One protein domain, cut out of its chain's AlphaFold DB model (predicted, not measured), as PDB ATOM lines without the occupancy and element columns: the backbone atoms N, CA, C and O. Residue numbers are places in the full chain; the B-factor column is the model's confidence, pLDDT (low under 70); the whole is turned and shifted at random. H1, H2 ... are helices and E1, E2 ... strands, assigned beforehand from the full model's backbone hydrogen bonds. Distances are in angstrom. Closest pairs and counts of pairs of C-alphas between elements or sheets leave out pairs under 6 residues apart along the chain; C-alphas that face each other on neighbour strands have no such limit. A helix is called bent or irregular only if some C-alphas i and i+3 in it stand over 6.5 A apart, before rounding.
ATOM      1  N   PHE A 159     127.781 218.176 189.123       98.44
ATOM      2  CA  PHE A 159     128.830 219.021 189.673       98.44
ATOM      3  C   PHE A 159     130.148 218.238 189.720       98.44
ATOM      4  O   PHE A 159     130.177 217.024 189.506       98.44
ATOM      5  N   PHE A 160     131.237 218.952 189.977       98.50
ATOM      6  CA  PHE A 160     132.576 218.403 190.161       98.50
ATOM      7  C   PHE A 160     133.014 218.699 191.594       98.50
ATOM      8  O   PHE A 160     132.917 219.847 192.033       98.50
ATOM      9  N   ILE A 161     133.451 217.672 192.323       98.12
ATOM     10  CA  ILE A 161     134.128 217.859 193.608       98.12
ATOM     11  C   ILE A 161     135.596 218.162 193.319       98.12
ATOM     12  O   ILE A 161     136.331 217.272 192.917       98.12
ATOM     13  N   ASN A 162     135.986 219.421 193.488       97.50
ATOM     14  CA  ASN A 162     137.333 219.918 193.222       97.50
ATOM     15  C   ASN A 162     137.743 220.923 194.298       97.50
ATOM     16  O   ASN A 162     136.884 221.429 195.029       97.50
ATOM     17  N   ASP A 163     139.041 221.223 194.358       97.44
ATOM     18  CA  ASP A 163     139.649 222.058 195.395       97.44
ATOM     19  C   ASP A 163     139.273 221.522 196.791       97.44
ATOM     20  O   ASP A 163     138.978 222.261 197.733       97.44
ATOM     21  N   GLU A 164     139.214 220.189 196.909       97.50
ATOM     22  CA  GLU A 164     138.605 219.496 198.041       97.50
ATOM     23  C   GLU A 164     139.434 219.604 199.326       97.50
ATOM     24  O   GLU A 164     138.905 219.405 200.427       97.50
ATOM     25  N   TRP A 165     140.715 219.958 199.218       96.69
ATOM     26  CA  TRP A 165     141.600 220.155 200.360       96.69
ATOM     27  C   TRP A 165     141.801 221.644 200.684       96.69
ATOM     28  O   TRP A 165     142.060 222.443 199.786       96.69
ATOM     29  N   PRO A 166     141.739 222.036 201.975       97.50
ATOM     30  CA  PRO A 166     141.658 221.169 203.153       97.50
ATOM     31  C   PRO A 166     140.236 220.839 203.641       97.50
ATOM     32  O   PRO A 166     140.090 220.054 204.574       97.50
ATOM     33  N   ALA A 167     139.192 221.463 203.098       97.94
ATOM     34  CA  ALA A 167     137.864 221.446 203.717       97.94
ATOM     35  C   ALA A 167     137.138 220.096 203.577       97.94
ATOM     36  O   ALA A 167     136.919 219.398 204.574       97.94
ATOM     37  N   ALA A 168     136.763 219.724 202.353       96.44
ATOM     38  CA  ALA A 168     135.993 218.512 202.089       96.44
ATOM     39  C   ALA A 168     136.797 217.245 202.411       96.44
ATOM     40  O   ALA A 168     136.230 216.304 202.958       96.44
ATOM     41  N   GLY A 169     138.111 217.251 202.165       97.50
ATOM     42  CA  GLY A 169     139.013 216.155 202.522       97.50
ATOM     43  C   GLY A 169     139.028 215.856 204.023       97.50
ATOM     44  O   GLY A 169     138.707 214.740 204.429       97.50
ATOM     45  N   ASN A 170     139.288 216.858 204.877       98.06
ATOM     46  CA  ASN A 170     139.280 216.658 206.335       98.06
ATOM     47  C   ASN A 170     137.902 216.222 206.853       98.06
ATOM     48  O   ASN A 170     137.807 215.381 207.752       98.06
ATOM     49  N   TRP A 171     136.828 216.784 206.291       98.00
ATOM     50  CA  TRP A 171     135.469 216.380 206.637       98.00
ATOM     51  C   TRP A 171     135.212 214.917 206.256       98.00
ATOM     52  O   TRP A 171     134.786 214.128 207.101       98.00
ATOM     53  N   ALA A 172     135.554 214.517 205.029       97.56
ATOM     54  CA  ALA A 172     135.411 213.140 204.575       97.56
ATOM     55  C   ALA A 172     136.210 212.180 205.465       97.56
ATOM     56  O   ALA A 172     135.682 211.152 205.884       97.56
ATOM     57  N   THR A 173     137.443 212.530 205.844       97.38
ATOM     58  CA  THR A 173     138.258 211.710 206.751       97.38
ATOM     59  C   THR A 173     137.614 211.528 208.114       97.38
ATOM     60  O   THR A 173     137.565 210.406 208.621       97.38
ATOM     61  N   LYS A 174     137.056 212.594 208.693       97.94
ATOM     62  CA  LYS A 174     136.378 212.518 209.990       97.94
ATOM     63  C   LYS A 174     135.131 211.628 209.954       97.94
ATOM     64  O   LYS A 174     134.864 210.934 210.931       97.94
ATOM     65  N   HIS A 175     134.365 211.667 208.865       97.31
ATOM     66  CA  HIS A 175     133.051 211.021 208.790       97.31
ATOM     67  C   HIS A 175     133.070 209.636 208.119       97.31
ATOM     68  O   HIS A 175     132.270 208.775 208.481       97.31
ATOM     69  N   PHE A 176     134.007 209.384 207.203       97.44
ATOM     70  CA  PHE A 176     134.052 208.176 206.367       97.44
ATOM     71  C   PHE A 176     135.423 207.485 206.327       97.44
ATOM     72  O   PHE A 176     135.526 206.385 205.794       97.44
ATOM     73  N   GLY A 177     136.470 208.055 206.933       95.94
ATOM     74  CA  GLY A 177     137.836 207.502 206.928       95.94
ATOM     75  C   GLY A 177     138.069 206.288 207.843       95.94
ATOM     76  O   GLY A 177     139.196 206.055 208.278       95.94
ATOM     77  N   HIS A 178     137.012 205.550 208.198       95.69
ATOM     78  CA  HIS A 178     137.067 204.410 209.119       95.69
ATOM     79  C   HIS A 178     137.139 203.047 208.410       95.69
ATOM     80  O   HIS A 178     137.329 202.033 209.080       95.69
ATOM     81  N   LEU A 179     136.986 203.011 207.082       95.38
ATOM     82  CA  LEU A 179     137.062 201.773 206.310       95.38
ATOM     83  C   LEU A 179     138.502 201.265 206.179       95.38
ATOM     84  O   LEU A 179     139.444 202.040 206.000       95.38
ATOM     85  N   MET A 180     138.639 199.941 206.238       95.44
ATOM     86  CA  MET A 180     139.887 199.211 206.033       95.44
ATOM     87  C   MET A 180     139.722 198.260 204.847       95.44
ATOM     88  O   MET A 180     138.662 197.653 204.694       95.44
ATOM     89  N   ASN A 181     140.763 198.108 204.032       91.62
ATOM     90  CA  ASN A 181     140.781 197.130 202.948       91.62
ATOM     91  C   ASN A 181     141.085 195.709 203.472       91.62
ATOM     92  O   ASN A 181     141.364 195.504 204.655       91.62
ATOM     93  N   GLU A 182     141.076 194.713 202.582       91.31
ATOM     94  CA  GLU A 182     141.329 193.297 202.919       91.31
ATOM     95  C   GLU A 182     142.710 193.040 203.551       91.31
ATOM     96  O   GLU A 182     142.920 192.011 204.193       91.31
ATOM     97  N   LYS A 183     143.653 193.975 203.394       93.38
ATOM     98  CA  LYS A 183     145.000 193.924 203.978       93.38
ATOM     99  C   LYS A 183     145.090 194.635 205.333       93.38
ATOM    100  O   LYS A 183     146.160 194.654 205.934       93.38
ATOM    101  N   GLY A 184     143.990 195.210 205.822       93.56
ATOM    102  CA  GLY A 184     143.947 195.981 207.065       93.56
ATOM    103  C   GLY A 184     144.465 197.416 206.936       93.56
ATOM    104  O   GLY A 184     144.760 198.047 207.950       93.56
ATOM    105  N   GLU A 185     144.593 197.941 205.717       93.25
ATOM    106  CA  GLU A 185     145.060 199.305 205.454       93.25
ATOM    107  C   GLU A 185     143.865 200.262 205.359       93.25
ATOM    108  O   GLU A 185     142.819 199.902 204.815       93.25
ATOM    109  N   LYS A 186     144.017 201.497 205.854       94.00
ATOM    110  CA  LYS A 186     142.964 202.517 205.742       94.00
ATOM    111  C   LYS A 186     142.679 202.832 204.278       94.00
ATOM    112  O   LYS A 186     143.596 203.134 203.519       94.00
ATOM    113  N   MET A 187     141.403 202.814 203.916       94.88
ATOM    114  CA  MET A 187     140.945 203.245 202.597       94.88
ATOM    115  C   MET A 187     140.901 204.775 202.507       94.88
ATOM    116  O   MET A 187     140.808 205.463 203.531       94.88
ATOM    117  N   ASN A 188     140.924 205.313 201.281       95.38
ATOM    118  CA  ASN A 188     140.681 206.739 201.061       95.38
ATOM    119  C   ASN A 188     139.317 207.136 201.660       95.38
ATOM    120  O   ASN A 188     138.373 206.343 201.731       95.38
ATOM    121  N   SER A 189     139.210 208.376 202.127       97.00
ATOM    122  CA  SER A 189     137.987 208.886 202.754       97.00
ATOM    123  C   SER A 189     136.890 209.214 201.737       97.00
ATOM    124  O   SER A 189     135.712 209.194 202.086       97.00
ATOM    125  N   PHE A 190     137.258 209.445 200.473       97.50
ATOM    126  CA  PHE A 190     136.334 209.495 199.339       97.50
ATOM    127  C   PHE A 190     135.969 208.066 198.876       97.50
ATOM    128  O   PHE A 190     136.217 207.665 197.740       97.50
ATOM    129  N   ASN A 191     135.410 207.270 199.789       97.62
ATOM    130  CA  ASN A 191     134.960 205.891 199.553       97.62
ATOM    131  C   ASN A 191     133.446 205.811 199.289       97.62
ATOM    132  O   ASN A 191     132.746 206.831 199.277       97.62
ATOM    133  N   HIS A 192     132.922 204.598 199.096       98.06
ATOM    134  CA  HIS A 192     131.537 204.409 198.665       98.06
ATOM    135  C   HIS A 192     130.518 204.951 199.676       98.06
ATOM    136  O   HIS A 192     129.441 205.372 199.267       98.06
ATOM    137  N   LEU A 193     130.849 205.026 200.972       98.06
ATOM    138  CA  LEU A 193     129.962 205.613 201.986       98.06
ATOM    139  C   LEU A 193     129.828 207.133 201.818       98.06
ATOM    140  O   LEU A 193     128.730 207.676 201.954       98.06
ATOM    141  N   TYR A 194     130.928 207.818 201.493       98.44
ATOM    142  CA  TYR A 194     130.908 209.246 201.162       98.44
ATOM    143  C   TYR A 194     130.101 209.480 199.879       98.44
ATOM    144  O   TYR A 194     129.197 210.322 199.839       98.44
ATOM    145  N   TYR A 195     130.393 208.698 198.835       98.56
ATOM    146  CA  TYR A 195     129.731 208.851 197.545       98.56
ATOM    147  C   TYR A 195     128.250 208.479 197.581       98.56
ATOM    148  O   TYR A 195     127.474 209.129 196.893       98.56
ATOM    149  N   GLU A 196     127.811 207.541 198.425       98.50
ATOM    150  CA  GLU A 196     126.384 207.254 198.624       98.50
ATOM    151  C   GLU A 196     125.609 208.511 199.044       98.50
ATOM    152  O   GLU A 196     124.567 208.831 198.466       98.50
ATOM    153  N   LYS A 197     126.147 209.281 200.002       98.44
ATOM    154  CA  LYS A 197     125.533 210.538 200.461       98.44
ATOM    155  C   LYS A 197     125.517 211.609 199.383       98.44
ATOM    156  O   LYS A 197     124.578 212.404 199.309       98.44
ATOM    157  N   LEU A 198     126.546 211.640 198.546       98.38
ATOM    158  CA  LEU A 198     126.646 212.604 197.462       98.38
ATOM    159  C   LEU A 198     125.724 212.248 196.286       98.38
ATOM    160  O   LEU A 198     125.085 213.129 195.715       98.38
ATOM    161  N   PHE A 199     125.605 210.960 195.961       98.81
ATOM    162  CA  PHE A 199     124.693 210.437 194.945       98.81
ATOM    163  C   PHE A 199     123.233 210.633 195.351       98.81
ATOM    164  O   PHE A 199     122.425 211.030 194.512       98.81
ATOM    165  N   ASP A 200     122.893 210.435 196.628       98.69
ATOM    166  CA  ASP A 200     121.561 210.750 197.154       98.69
ATOM    167  C   ASP A 200     121.203 212.228 196.929       98.69
ATOM    168  O   ASP A 200     120.169 212.533 196.330       98.69
ATOM    169  N   LEU A 201     122.098 213.152 197.305       98.75
ATOM    170  CA  LEU A 201     121.909 214.585 197.059       98.75
ATOM    171  C   LEU A 201     121.753 214.891 195.565       98.75
ATOM    172  O   LEU A 201     120.814 215.586 195.172       98.75
ATOM    173  N   LEU A 202     122.651 214.362 194.730       98.88
ATOM    174  CA  LEU A 202     122.628 214.556 193.282       98.88
ATOM    175  C   LEU A 202     121.272 214.148 192.692       98.88
ATOM    176  O   LEU A 202     120.661 214.926 191.958       98.88
ATOM    177  N   LEU A 203     120.778 212.957 193.033       98.81
ATOM    178  CA  LEU A 203     119.512 212.443 192.513       98.81
ATOM    179  C   LEU A 203     118.306 213.221 193.059       98.81
ATOM    180  O   LEU A 203     117.376 213.494 192.297       98.81
ATOM    181  N   ARG A 204     118.329 213.651 194.330       98.75
ATOM    182  CA  ARG A 204     117.294 214.529 194.914       98.75
ATOM    183  C   ARG A 204     117.235 215.897 194.234       98.75
ATOM    184  O   ARG A 204     116.154 216.462 194.084       98.75
ATOM    185  N   LEU A 205     118.375 216.403 193.765       98.69
ATOM    186  CA  LEU A 205     118.478 217.607 192.932       98.69
ATOM    187  C   LEU A 205     118.174 217.347 191.443       98.69
ATOM    188  O   LEU A 205     118.294 218.256 190.622       98.69
ATOM    189  N   LYS A 206     117.761 216.124 191.080       98.62
ATOM    190  CA  LYS A 206     117.513 215.663 189.703       98.62
ATOM    191  C   LYS A 206     118.736 215.736 188.776       98.62
ATOM    192  O   LYS A 206     118.602 215.840 187.550       98.62
ATOM    193  N   GLY A 207     119.936 215.669 189.346       98.75
ATOM    194  CA  GLY A 207     121.178 215.418 188.625       98.75
ATOM    195  C   GLY A 207     121.379 213.930 188.331       98.75
ATOM    196  O   GLY A 207     120.678 213.069 188.867       98.75
ATOM    197  N   ASN A 208     122.313 213.624 187.437       98.75
ATOM    198  CA  ASN A 208     122.651 212.259 187.020       98.75
ATOM    199  C   ASN A 208     124.140 212.059 186.710       98.75
ATOM    200  O   ASN A 208     124.522 210.943 186.371       98.75
ATOM    201  N   PHE A 209     124.960 213.107 186.795       98.75
ATOM    202  CA  PHE A 209     126.363 213.086 186.409       98.75
ATOM    203  C   PHE A 209     127.240 213.703 187.495       98.75
ATOM    204  O   PHE A 209     126.821 214.647 188.161       98.75
ATOM    205  N   ILE A 210     128.453 213.193 187.671       98.44
ATOM    206  CA  ILE A 210     129.427 213.765 188.603       98.44
ATOM    207  C   ILE A 210     130.854 213.499 188.129       98.44
ATOM    208  O   ILE A 210     131.150 212.439 187.570       98.44
ATOM    209  N   TRP A 211     131.730 214.467 188.382       98.44
ATOM    210  CA  TRP A 211     133.173 214.244 188.429       98.44
ATOM    211  C   TRP A 211     133.594 214.092 189.900       98.44
ATOM    212  O   TRP A 211     133.260 214.966 190.712       98.44
ATOM    213  N   PRO A 212     134.232 212.968 190.272       97.94
ATOM    214  CA  PRO A 212     134.645 212.698 191.646       97.94
ATOM    215  C   PRO A 212     135.831 213.577 192.068       97.94
ATOM    216  O   PRO A 212     136.466 214.192 191.217       97.94
ATOM    217  N   ALA A 213     136.135 213.597 193.370       97.44
ATOM    218  CA  ALA A 213     137.377 214.178 193.891       97.44
ATOM    219  C   ALA A 213     138.599 213.523 193.221       97.44
ATOM    220  O   ALA A 213     138.541 212.337 192.870       97.44
ATOM    221  N   MET A 214     139.671 214.297 193.011       96.00
ATOM    222  CA  MET A 214     140.806 213.851 192.190       96.00
ATOM    223  C   MET A 214     142.183 214.448 192.533       96.00
ATOM    224  O   MET A 214     143.168 214.018 191.936       96.00
ATOM    225  N   TRP A 215     142.310 215.384 193.487       94.12
ATOM    226  CA  TRP A 215     143.625 215.937 193.865       94.12
ATOM    227  C   TRP A 215     144.526 214.879 194.508       94.12
ATOM    228  O   TRP A 215     145.634 214.623 194.042       94.12
ATOM    229  N   ASP A 216     144.037 214.263 195.586       90.75
ATOM    230  CA  ASP A 216     144.720 213.175 196.301       90.75
ATOM    231  C   ASP A 216     143.804 211.954 196.455       90.75
ATOM    232  O   ASP A 216     143.644 211.361 197.523       90.75
ATOM    233  N   SER A 217     143.071 211.665 195.380       92.88
ATOM    234  CA  SER A 217     142.132 210.552 195.318       92.88
ATOM    235  C   SER A 217     141.979 210.028 193.894       92.88
ATOM    236  O   SER A 217     142.249 210.704 192.901       92.88
ATOM    237  N   ALA A 218     141.563 208.775 193.813       94.88
ATOM    238  CA  ALA A 218     141.440 207.992 192.605       94.88
ATOM    239  C   ALA A 218     140.141 207.185 192.679       94.88
ATOM    240  O   ALA A 218     140.147 206.034 193.108       94.88
ATOM    241  N   PHE A 219     139.015 207.761 192.243       96.56
ATOM    242  CA  PHE A 219     137.670 207.179 192.415       96.56
ATOM    243  C   PHE A 219     137.568 205.672 192.126       96.56
ATOM    244  O   PHE A 219     136.939 204.944 192.891       96.56
ATOM    245  N   TYR A 220     138.178 205.204 191.032       94.56
ATOM    246  CA  TYR A 220     138.136 203.797 190.620       94.56
ATOM    247  C   TYR A 220     139.116 202.884 191.373       94.56
ATOM    248  O   TYR A 220     138.915 201.671 191.367       94.56
ATOM    249  N   ALA A 221     140.178 203.436 191.964       93.12
ATOM    250  CA  ALA A 221     141.258 202.677 192.598       93.12
ATOM    251  C   ALA A 221     141.173 202.679 194.132       93.12
ATOM    252  O   ALA A 221     141.485 201.667 194.754       93.12
ATOM    253  N   ASP A 222     140.719 203.783 194.724       94.25
ATOM    254  CA  ASP A 222     140.624 203.973 196.173       94.25
ATOM    255  C   ASP A 222     139.630 203.018 196.839       94.25
ATOM    256  O   ASP A 222     139.832 202.577 197.972       94.25
ATOM    257  N   ASP A 223     138.539 202.718 196.135       95.88
ATOM    258  CA  ASP A 223     137.498 201.813 196.589       95.88
ATOM    259  C   ASP A 223     136.804 201.149 195.384       95.88
ATOM    260  O   ASP A 223     136.120 201.831 194.612       95.88
ATOM    261  N   PRO A 224     136.918 199.819 195.205       93.12
ATOM    262  CA  PRO A 224     136.272 199.123 194.093       93.12
ATOM    263  C   PRO A 224     134.734 199.196 194.134       93.12
ATOM    264  O   PRO A 224     134.089 198.946 193.110       93.12
ATOM    265  N   GLU A 225     134.126 199.534 195.277       97.44
ATOM    266  CA  GLU A 225     132.679 199.714 195.401       97.44
ATOM    267  C   GLU A 225     132.194 201.080 194.909       97.44
ATOM    268  O   GLU A 225     131.021 201.186 194.557       97.44
ATOM    269  N   ASN A 226     133.059 202.092 194.769       97.88
ATOM    270  CA  ASN A 226     132.674 203.427 194.285       97.88
ATOM    271  C   ASN A 226     131.926 203.366 192.943       97.88
ATOM    272  O   ASN A 226     130.793 203.839 192.802       97.88
ATOM    273  N   SER A 227     132.541 202.725 191.946       96.44
ATOM    274  CA  SER A 227     131.965 202.602 190.600       96.44
ATOM    275  C   SER A 227     130.735 201.692 190.557       96.44
ATOM    276  O   SER A 227     129.760 201.988 189.862       96.44
ATOM    277  N   LYS A 228     130.742 200.605 191.341       97.88
ATOM    278  CA  LYS A 228     129.601 199.687 191.448       97.88
ATOM    279  C   LYS A 228     128.407 200.388 192.076       97.88
ATOM    280  O   LYS A 228     127.289 200.218 191.596       97.88
ATOM    281  N   LEU A 229     128.634 201.178 193.122       98.44
ATOM    282  CA  LEU A 229     127.603 201.959 193.785       98.44
ATOM    283  C   LEU A 229     127.015 203.007 192.838       98.44
ATOM    284  O   LEU A 229     125.795 203.102 192.746       98.44
ATOM    285  N   ALA A 230     127.849 203.727 192.082       98.25
ATOM    286  CA  ALA A 230     127.369 204.690 191.091       98.25
ATOM    287  C   ALA A 230     126.407 204.034 190.088       98.25
ATOM    288  O   ALA A 230     125.287 204.509 189.895       98.25
ATOM    289  N   GLN A 231     126.783 202.874 189.536       97.62
ATOM    290  CA  GLN A 231     125.915 202.106 188.639       97.62
ATOM    291  C   GLN A 231     124.630 201.630 189.333       97.62
ATOM    292  O   GLN A 231     123.544 201.745 188.755       97.62
ATOM    293  N   LYS A 232     124.742 201.113 190.565       97.94
ATOM    294  CA  LYS A 232     123.613 200.637 191.378       97.94
ATOM    295  C   LYS A 232     122.630 201.755 191.729       97.94
ATOM    296  O   LYS A 232     121.446 201.478 191.786       97.94
ATOM    297  N   MET A 233     123.092 202.990 191.924       98.44
ATOM    298  CA  MET A 233     122.245 204.165 192.185       98.44
ATOM    299  C   MET A 233     121.818 204.899 190.902       98.44
ATOM    300  O   MET A 233     121.000 205.815 190.953       98.44
ATOM    301  N   GLY A 234     122.339 204.503 189.738       97.50
ATOM    302  CA  GLY A 234     122.011 205.111 188.449       97.50
ATOM    303  C   GLY A 234     122.728 206.436 188.162       97.50
ATOM    304  O   GLY A 234     122.247 207.199 187.321       97.50
ATOM    305  N   VAL A 235     123.857 206.701 188.821       98.69
ATOM    306  CA  VAL A 235     124.704 207.887 188.629       98.69
ATOM    307  C   VAL A 235     125.784 207.612 187.585       98.69
ATOM    308  O   VAL A 235     126.453 206.581 187.607       98.69
ATOM    309  N   ILE A 236     125.959 208.553 186.662       98.38
ATOM    310  CA  ILE A 236     126.976 208.503 185.619       98.38
ATOM    311  C   ILE A 236     128.237 209.197 186.136       98.38
ATOM    312  O   ILE A 236     128.183 210.334 186.603       98.38
ATOM    313  N   ILE A 237     129.372 208.517 186.023       98.25
ATOM    314  CA  ILE A 237     130.675 209.045 186.428       98.25
ATOM    315  C   ILE A 237     131.428 209.505 185.187       98.25
ATOM    316  O   ILE A 237     131.513 208.773 184.201       98.25
ATOM    317  N   GLY A 238     131.956 210.722 185.240       96.94
ATOM    318  CA  GLY A 238     132.955 211.204 184.295       96.94
ATOM    319  C   GLY A 238     134.260 211.534 185.002       96.94
ATOM    320  O   GLY A 238     134.373 211.405 186.220       96.94
TER     321      GLY A 238
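AT A GLANCE: This is residues 159 to 238 of the 250 residues of the protein "Glyco_hydro_67N domain-containing protein" of Lactococcus lactis subsp. cremoris (strain SK11) (UniProt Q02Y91). Two helices, H2 and H4, run side by side the same way, and H1 is set steeply against the first turn of H2 at one end of the pair. A very small ribbon of three short stretches, with E1 in its middle between residues 159 to 160 and residues 236 to 237, brings the two ends of the printed part together; between H1 and H2 a long loop reaches out at Lys 183. The printed part has 80 residues, with four named helices and one named strand in the order H1, H2, E1, H3, H4, and its class is mostly helix. It is compact, with a radius of gyration of the C-alphas of 12.0 A, and spans 36 by 26 by 19 A.

HOW THE PARTS SIT: Residues 159 to 160 pair in parallel with residues 210 to 211 of the strand E1, residues 209 to 211, which pairs with no named strand. H1, residues 167 to 176, only just touches H2, residues 192 to 204, with 3 pairs of C-alphas within 8 A; the closest are those of Phe 176 and Tyr 194, 6.2 A apart. H2 touches H1 with residues 193 to 194 alone. The two helices run opposite ways at a steep tilt of 67 degrees. The closest C-alphas of H2 and E1 are those of Leu 202 and Phe 209, 8.0 A apart. H2 touches H4, residues 224 to 233, most closely at the C-alphas of His 192 and Asn 226, 4.6 A apart; they run the same way at a shallow tilt of 22 degrees. H3, residues 219 to 222, touches H4 only at the corner by their link, with the C-alphas of Tyr 220 and Ser 227 closest at 6.3 A. H1 is apart from E1, H3 and H4. Residues 236 to 237 pair in parallel with residues 209 to 210 of E1. Every O i to N i+4 pair is within hydrogen-bond range in H1, 8 of 9 are in H2 and 5 of 6 in H4, while H3 is too short for such a pair.

IN THESE COORDINATES: H1 begins at C-alpha 167 (137.864, 221.446, 203.717) and is 14.1 A long. H2 is the longest helix by residues, with 13 over 17.9 A. E1 measures 7.2 A and H3 5.8 A. H4 is 15.0 A long and ends at C-alpha 233 (122.245, 204.165, 192.185); it is irregular, but only just, with C-alphas 224 and 227 6.55 A apart.

THE WHOLE: The two C-alphas farthest apart are those of Lys 183 and Lys 206, at 37.8 A. The link from H1 to H2, residues 177 to 191, is long. The printed part has no cut, its mean pLDDT is 96.9, and no printed residue is under 70.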